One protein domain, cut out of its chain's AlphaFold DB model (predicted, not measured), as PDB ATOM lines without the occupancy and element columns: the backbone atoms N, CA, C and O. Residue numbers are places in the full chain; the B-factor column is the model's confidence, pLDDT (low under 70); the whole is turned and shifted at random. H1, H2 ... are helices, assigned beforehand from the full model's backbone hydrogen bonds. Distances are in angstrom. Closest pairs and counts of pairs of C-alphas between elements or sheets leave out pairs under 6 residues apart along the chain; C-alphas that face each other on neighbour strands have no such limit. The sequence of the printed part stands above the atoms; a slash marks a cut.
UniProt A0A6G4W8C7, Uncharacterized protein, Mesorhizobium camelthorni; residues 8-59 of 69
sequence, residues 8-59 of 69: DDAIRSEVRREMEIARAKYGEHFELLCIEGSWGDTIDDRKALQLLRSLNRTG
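AT A GLANCE: This is residues 8 to 59 of the 69 residues of an uncharacterized protein of Mesorhizobium camelthorni (UniProt A0A6G4W8C7). Three helices make a small bundle: H1 and H3 lie side by side, and the shorter H2 folds back over them, their centres making a triangle. The printed part has 52 residues, all helix by class, with H1, H2, H3 in that order and no named strand. It is compact, radius of gyration of the C-alphas 9.9 A, and spans 26 by 19 by 15 A.

HOW THE PARTS SIT: Start with H1, residues 8 to 26; with its residues 19 to 23 alone it touches H2, residues 30 to 38, closest at C-alphas 22 and 32, 7.1 A. This hairpin has a shallow tilt of 25 degrees. H2 and H3, residues 45 to 58, form another hairpin, tilt 8 degrees, closest at C-alphas 35 and 48, 6.4 A. H1 and H3 touch, running the same way at a shallow 29 degrees; C-alphas 15 and 49 are closest, 5.0 A. In these three helices every O i to N i+4 pair is within hydrogen-bond range.

IN THESE COORDINATES: Find C-alpha 8 at (45.102, 24.261, -23.552); H1 runs 26.5 A to Tyr 26. H2 covers 12.3 A; H3 runs 20.0 A to C-alpha 58 at (22.047, 27.272, -34.258).

THE WHOLE: The farthest C-alphas, Asp 8 and Glu 28, are 26.9 A apart. The printed part has no cut and no long link, and no printed residue has a pLDDT under 70.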
ATOM      1  N   ASP A   8      45.657  22.911 -23.615       85.69
ATOM      2  CA  ASP A   8      45.102  24.261 -23.552       85.69
ATOM      3  C   ASP A   8      45.377  25.061 -24.836       85.69
ATOM      4  O   ASP A   8      44.479  25.730 -25.349       85.69
ATOM      5  N   ASP A   9      46.559  24.914 -25.441       89.75
ATOM      6  CA  ASP A   9      46.893  25.561 -26.717       89.75
ATOM      7  C   ASP A   9      46.049  25.013 -27.875       89.75
ATOM      8  O   ASP A   9      45.652  25.760 -28.779       89.75
ATOM      9  N   ALA A  10      45.718  23.718 -27.835       93.88
ATOM     10  CA  ALA A  10      44.820  23.103 -28.807       93.88
ATOM     11  C   ALA A  10      43.391  23.662 -28.686       93.88
ATOM     12  O   ALA A  10      42.787  24.015 -29.701       93.88
ATOM     13  N   ILE A  11      42.866  23.815 -27.462       95.12
ATOM     14  CA  ILE A  11      41.539  24.416 -27.245       95.12
ATOM     15  C   ILE A  11      41.544  25.873 -27.706       95.12
ATOM     16  O   ILE A  11      40.656  26.280 -28.451       95.12
ATOM     17  N   ARG A  12      42.564  26.651 -27.332       96.31
ATOM     18  CA  ARG A  12      42.675  28.063 -27.713       96.31
ATOM     19  C   ARG A  12      42.753  28.251 -29.230       96.31
ATOM     20  O   ARG A  12      42.201  29.207 -29.767       96.31
ATOM     21  N   SER A  13      43.414  27.333 -29.932       96.94
ATOM     22  CA  SER A  13      43.457  27.318 -31.401       96.94
ATOM     23  C   SER A  13      42.084  27.030 -32.009       96.94
ATOM     24  O   SER A  13      41.672  27.704 -32.951       96.94
ATOM     25  N   GLU A  14      41.340  26.086 -31.435       98.00
ATOM     26  CA  GLU A  14      39.985  25.770 -31.881       98.00
ATOM     27  C   GLU A  14      39.000  26.924 -31.611       98.00
ATOM     28  O   GLU A  14      38.158  27.211 -32.460       98.00
ATOM     29  N   VAL A  15      39.134  27.642 -30.488       98.31
ATOM     30  CA  VAL A  15      38.344  28.860 -30.222       98.31
ATOM     31  C   VAL A  15      38.548  29.884 -31.337       98.31
ATOM     32  O   VAL A  15      37.567  30.374 -31.894       98.31
ATOM     33  N   ARG A  16      39.802  30.170 -31.720       98.25
ATOM     34  CA  ARG A  16      40.099  31.113 -32.816       98.25
ATOM     35  C   ARG A  16      39.464  30.666 -34.128       98.25
ATOM     36  O   ARG A  16      38.809  31.467 -34.787       98.25
ATOM     37  N   ARG A  17      39.594  29.381 -34.463       98.44
ATOM     38  CA  ARG A  17      39.008  28.800 -35.676       98.44
ATOM     39  C   ARG A  17      37.485  28.957 -35.709       98.44
ATOM     40  O   ARG A  17      36.932  29.403 -36.709       98.44
ATOM     41  N   GLU A  18      36.790  28.610 -34.628       98.50
ATOM     42  CA  GLU A  18      35.329  28.744 -34.565       98.50
ATOM     43  C   GLU A  18      34.879  30.214 -34.567       98.50
ATOM     44  O   GLU A  18      33.822  30.533 -35.119       98.50
ATOM     45  N   MET A  19      35.696  31.118 -34.020       98.25
ATOM     46  CA  MET A  19      35.457  32.560 -34.056       98.25
ATOM     47  C   MET A  19      35.575  33.128 -35.473       98.25
ATOM     48  O   MET A  19      34.720  33.907 -35.884       98.25
ATOM     49  N   GLU A  20      36.568  32.699 -36.254       98.31
ATOM     50  CA  GLU A  20      36.685  33.059 -37.673       98.31
ATOM     51  C   GLU A  20      35.487  32.557 -38.488       98.31
ATOM     52  O   GLU A  20      34.926  33.308 -39.288       98.31
ATOM     53  N   ILE A  21      35.040  31.320 -38.243       98.31
ATOM     54  CA  ILE A  21      33.838  30.762 -38.883       98.31
ATOM     55  C   ILE A  21      32.605  31.611 -38.543       98.31
ATOM     56  O   ILE A  21      31.818  31.934 -39.437       98.31
ATOM     57  N   ALA A  22      32.441  31.996 -37.276       98.06
ATOM     58  CA  ALA A  22      31.326  32.827 -36.840       98.06
ATOM     59  C   ALA A  22      31.389  34.230 -37.464       98.06
ATOM     60  O   ALA A  22      30.385  34.706 -37.991       98.06
ATOM     61  N   ARG A  23      32.570  34.868 -37.490       98.00
ATOM     62  CA  ARG A  23      32.785  36.174 -38.140       98.00
ATOM     63  C   ARG A  23      32.427  36.125 -39.623       98.00
ATOM     64  O   ARG A  23      31.747  37.022 -40.110       98.00
ATOM     65  N   ALA A  24      32.828  35.068 -40.329       98.25
ATOM     66  CA  ALA A  24      32.511  34.897 -41.744       98.25
ATOM     67  C   ALA A  24      31.002  34.720 -42.003       98.25
ATOM     68  O   ALA A  24      30.507  35.158 -43.038       98.25
ATOM     69  N   LYS A  25      30.270  34.088 -41.077       97.25
ATOM     70  CA  LYS A  25      28.819  33.870 -41.192       97.25
ATOM     71  C   LYS A  25      27.987  35.088 -40.800       97.25
ATOM     72  O   LYS A  25      26.986  35.366 -41.452       97.25
ATOM     73  N   TYR A  26      28.363  35.762 -39.716       96.12
ATOM     74  CA  TYR A  26      27.492  36.717 -39.028       96.12
ATOM     75  C   TYR A  26      28.026  38.156 -39.010       96.12
ATOM     76  O   TYR A  26      27.285  39.065 -38.640       96.12
ATOM     77  N   GLY A  27      29.284  38.392 -39.398       95.56
ATOM     78  CA  GLY A  27      29.910  39.712 -39.309       95.56
ATOM     79  C   GLY A  27      30.002  40.207 -37.862       95.56
ATOM     80  O   GLY A  27      30.415  39.468 -36.971       95.56
ATOM     81  N   GLU A  28      29.597  41.453 -37.620       94.31
ATOM     82  CA  GLU A  28      29.591  42.103 -36.297       94.31
ATOM     83  C   GLU A  28      28.343  41.751 -35.470       94.31
ATOM     84  O   GLU A  28      27.653  42.607 -34.916       94.31
ATOM     85  N   HIS A  29      28.002  40.468 -35.406       95.75
ATOM     86  CA  HIS A  29      26.836  40.025 -34.656       95.75
ATOM     87  C   HIS A  29      27.045  40.167 -33.143       95.75
ATOM     88  O   HIS A  29      28.059  39.737 -32.600       95.75
ATOM     89  N   PHE A  30      26.050  40.738 -32.460       96.06
ATOM     90  CA  PHE A  30      26.090  41.036 -31.028       96.06
ATOM     91  C   PHE A  30      26.592  39.875 -30.157       96.06
ATOM     92  O   PHE A  30      27.519  40.064 -29.376       96.06
ATOM     93  N   GLU A  31      26.042  38.665 -30.308       96.50
ATOM     94  CA  GLU A  31      26.445  37.528 -29.469       96.50
ATOM     95  C   GLU A  31      27.910  37.126 -29.688       96.50
ATOM     96  O   GLU A  31      28.606  36.761 -28.741       96.50
ATOM     97  N   LEU A  32      28.402  37.244 -30.925       97.88
ATOM     98  CA  LEU A  32      29.802  36.995 -31.256       97.88
ATOM     99  C   LEU A  32      30.720  38.029 -30.598       97.88
ATOM    100  O   LEU A  32      31.724  37.653 -29.998       97.88
ATOM    101  N   LEU A  33      30.348  39.311 -30.663       97.75
ATOM    102  CA  LEU A  33      31.084  40.393 -30.004       97.75
ATOM    103  C   LEU A  33      31.118  40.202 -28.480       97.75
ATOM    104  O   LEU A  33      32.151  40.437 -27.856       97.75
ATOM    105  N   CYS A  34      30.023  39.725 -27.879       97.12
ATOM    106  CA  CYS A  34      29.987  39.393 -26.457       97.12
ATOM    107  C   CYS A  34      30.947  38.253 -26.102       97.12
ATOM    108  O   CYS A  34      31.661  38.361 -25.106       97.12
ATOM    109  N   ILE A  35      30.981  37.176 -26.898       97.56
ATOM    110  CA  ILE A  35      31.922  36.069 -26.676       97.56
ATOM    111  C   ILE A  35      33.361  36.576 -26.777       97.56
ATOM    112  O   ILE A  35      34.164  36.297 -25.890       97.56
ATOM    113  N   GLU A  36      33.681  37.323 -27.834       97.00
ATOM    114  CA  GLU A  36      35.029  37.834 -28.069       97.00
ATOM    115  C   GLU A  36      35.499  38.763 -26.948       97.00
ATOM    116  O   GLU A  36      36.592  38.572 -26.422       97.00
ATOM    117  N   GLY A  37      34.664  39.722 -26.539       97.25
ATOM    118  CA  GLY A  37      35.008  40.660 -25.471       97.25
ATOM    119  C   GLY A  37      35.124  40.014 -24.087       97.25
ATOM    120  O   GLY A  37      35.790  40.563 -23.218       97.25
ATOM    121  N   SER A  38      34.495  38.855 -23.879       97.50
ATOM    122  CA  SER A  38      34.491  38.150 -22.589       97.50
ATOM    123  C   SER A  38      35.592  37.091 -22.473       97.50
ATOM    124  O   SER A  38      35.910  36.644 -21.367       97.50
ATOM    125  N   TRP A  39      36.141  36.627 -23.597       97.62
ATOM    126  CA  TRP A  39      37.068  35.502 -23.631       97.62
ATOM    127  C   TRP A  39      38.425  35.848 -23.011       97.62
ATOM    128  O   TRP A  39      39.100  36.786 -23.424       97.62
ATOM    129  N   GLY A  40      38.831  35.059 -22.014       94.38
ATOM    130  CA  GLY A  40      40.056  35.283 -21.244       94.38
ATOM    131  C   GLY A  40      39.904  36.305 -20.114       94.38
ATOM    132  O   GLY A  40      40.823  36.432 -19.310       94.38
ATOM    133  N   ASP A  41      38.752  36.978 -20.029       96.31
ATOM    134  CA  ASP A  41      38.385  37.873 -18.929       96.31
ATOM    135  C   ASP A  41      37.349  37.205 -18.012       96.31
ATOM    136  O   ASP A  41      37.669  36.757 -16.910       96.31
ATOM    137  N   THR A  42      36.115  37.039 -18.501       97.00
ATOM    138  CA  THR A  42      34.996  36.474 -17.725       97.00
ATOM    139  C   THR A  42      34.610  35.052 -18.134       97.00
ATOM    140  O   THR A  42      33.948  34.361 -17.357       97.00
ATOM    141  N   ILE A  43      35.026  34.578 -19.318       97.12
ATOM    142  CA  ILE A  43      34.810  33.192 -19.769       97.12
ATOM    143  C   ILE A  43      36.119  32.519 -20.203       97.12
ATOM    144  O   ILE A  43      36.962  33.124 -20.867       97.12
ATOM    145  N   ASP A  44      36.270  31.240 -19.847       96.94
ATOM    146  CA  ASP A  44      37.450  30.433 -20.180       96.94
ATOM    147  C   ASP A  44      37.414  29.848 -21.609       96.94
ATOM    148  O   ASP A  44      36.401  29.906 -22.313       96.94
ATOM    149  N   ASP A  45      38.537  29.248 -22.027       97.56
ATOM    150  CA  ASP A  45      38.730  28.653 -23.357       97.56
ATOM    151  C   ASP A  45      37.659  27.596 -23.696       97.56
ATOM    152  O   ASP A  45      37.167  27.521 -24.826       97.56
ATOM    153  N   ARG A  46      37.245  26.781 -22.716       96.56
ATOM    154  CA  ARG A  46      36.252  25.717 -22.931       96.56
ATOM    155  C   ARG A  46      34.858  26.301 -23.104       96.56
ATOM    156  O   ARG A  46      34.105  25.847 -23.970       96.56
ATOM    157  N   LYS A  47      34.514  27.306 -22.298       97.19
ATOM    158  CA  LYS A  47      33.224  27.982 -22.367       97.19
ATOM    159  C   LYS A  47      33.092  28.778 -23.660       97.19
ATOM    160  O   LYS A  47      32.067  28.644 -24.328       97.19
ATOM    161  N   ALA A  48      34.125  29.524 -24.051       98.06
ATOM    162  CA  ALA A  48      34.164  30.231 -25.327       98.06
ATOM    163  C   ALA A  48      33.949  29.263 -26.502       98.06
ATOM    164  O   ALA A  48      33.075  29.492 -27.341       98.06
ATOM    165  N   LEU A  49      34.652  28.122 -26.509       98.25
ATOM    166  CA  LEU A  49      34.494  27.106 -27.550       98.25
ATOM    167  C   LEU A  49      33.067  26.538 -27.609       98.25
ATOM    168  O   LEU A  49      32.504  26.363 -28.691       98.25
ATOM    169  N   GLN A  50      32.465  26.250 -26.452       97.75
ATOM    170  CA  GLN A  50      31.091  25.754 -26.387       97.75
ATOM    171  C   GLN A  50      30.095  26.763 -26.981       97.75
ATOM    172  O   GLN A  50      29.229  26.372 -27.768       97.75
ATOM    173  N   LEU A  51      30.213  28.042 -26.613       97.75
ATOM    174  CA  LEU A  51      29.310  29.098 -27.075       97.75
ATOM    175  C   LEU A  51      29.455  29.336 -28.580       97.75
ATOM    176  O   LEU A  51      28.447  29.369 -29.281       97.75
ATOM    177  N   LEU A  52      30.686  29.394 -29.096       98.25
ATOM    178  CA  LEU A  52      30.940  29.544 -30.532       98.25
ATOM    179  C   LEU A  52      30.372  28.381 -31.341       98.25
ATOM    180  O   LEU A  52      29.735  28.604 -32.366       98.25
ATOM    181  N   ARG A  53      30.531  27.141 -30.865       97.56
ATOM    182  CA  ARG A  53      29.933  25.971 -31.524       97.56
ATOM    183  C   ARG A  53      28.408  26.013 -31.495       97.56
ATOM    184  O   ARG A  53      27.779  25.612 -32.473       97.56
ATOM    185  N   SER A  54      27.803  26.498 -30.408       96.88
ATOM    186  CA  SER A  54      26.350  26.706 -30.353       96.88
ATOM    187  C   SER A  54      25.905  27.749 -31.374       96.88
ATOM    188  O   SER A  54      25.026  27.458 -32.187       96.88
ATOM    189  N   LEU A  55      26.575  28.904 -31.392       97.00
ATOM    190  CA  LEU A  55      26.306  29.995 -32.320       97.00
ATOM    191  C   LEU A  55      26.452  29.528 -33.772       97.00
ATOM    192  O   LEU A  55      25.514  29.636 -34.551       97.00
ATOM    193  N   ASN A  56      27.571  28.892 -34.123       97.50
ATOM    194  CA  ASN A  56      27.835  28.399 -35.475       97.50
ATOM    195  C   ASN A  56      26.847  27.333 -35.961       97.50
ATOM    196  O   ASN A  56      26.680  27.180 -37.178       97.50
ATOM    197  N   ARG A  57      26.240  26.578 -35.037       95.81
ATOM    198  CA  ARG A  57      25.280  25.509 -35.338       95.81
ATOM    199  C   ARG A  57      23.837  26.002 -35.389       95.81
ATOM    200  O   ARG A  57      23.072  25.497 -36.200       95.81
ATOM    201  N   THR A  58      23.457  26.916 -34.502       94.25
ATOM    202  CA  THR A  58      22.047  27.272 -34.258       94.25
ATOM    203  C   THR A  58      21.717  28.727 -34.574       94.25
ATOM    204  O   THR A  58      20.548  29.070 -34.685       94.25
ATOM    205  N   GLY A  59      22.729  29.580 -34.736       93.62
ATOM    206  CA  GLY A  59      22.554  31.025 -34.834       93.62
ATOM    207  C   GLY A  59      22.329  31.722 -33.493       93.62
ATOM    208  O   GLY A  59      22.116  32.927 -33.511       93.62
TER     209      GLY A  59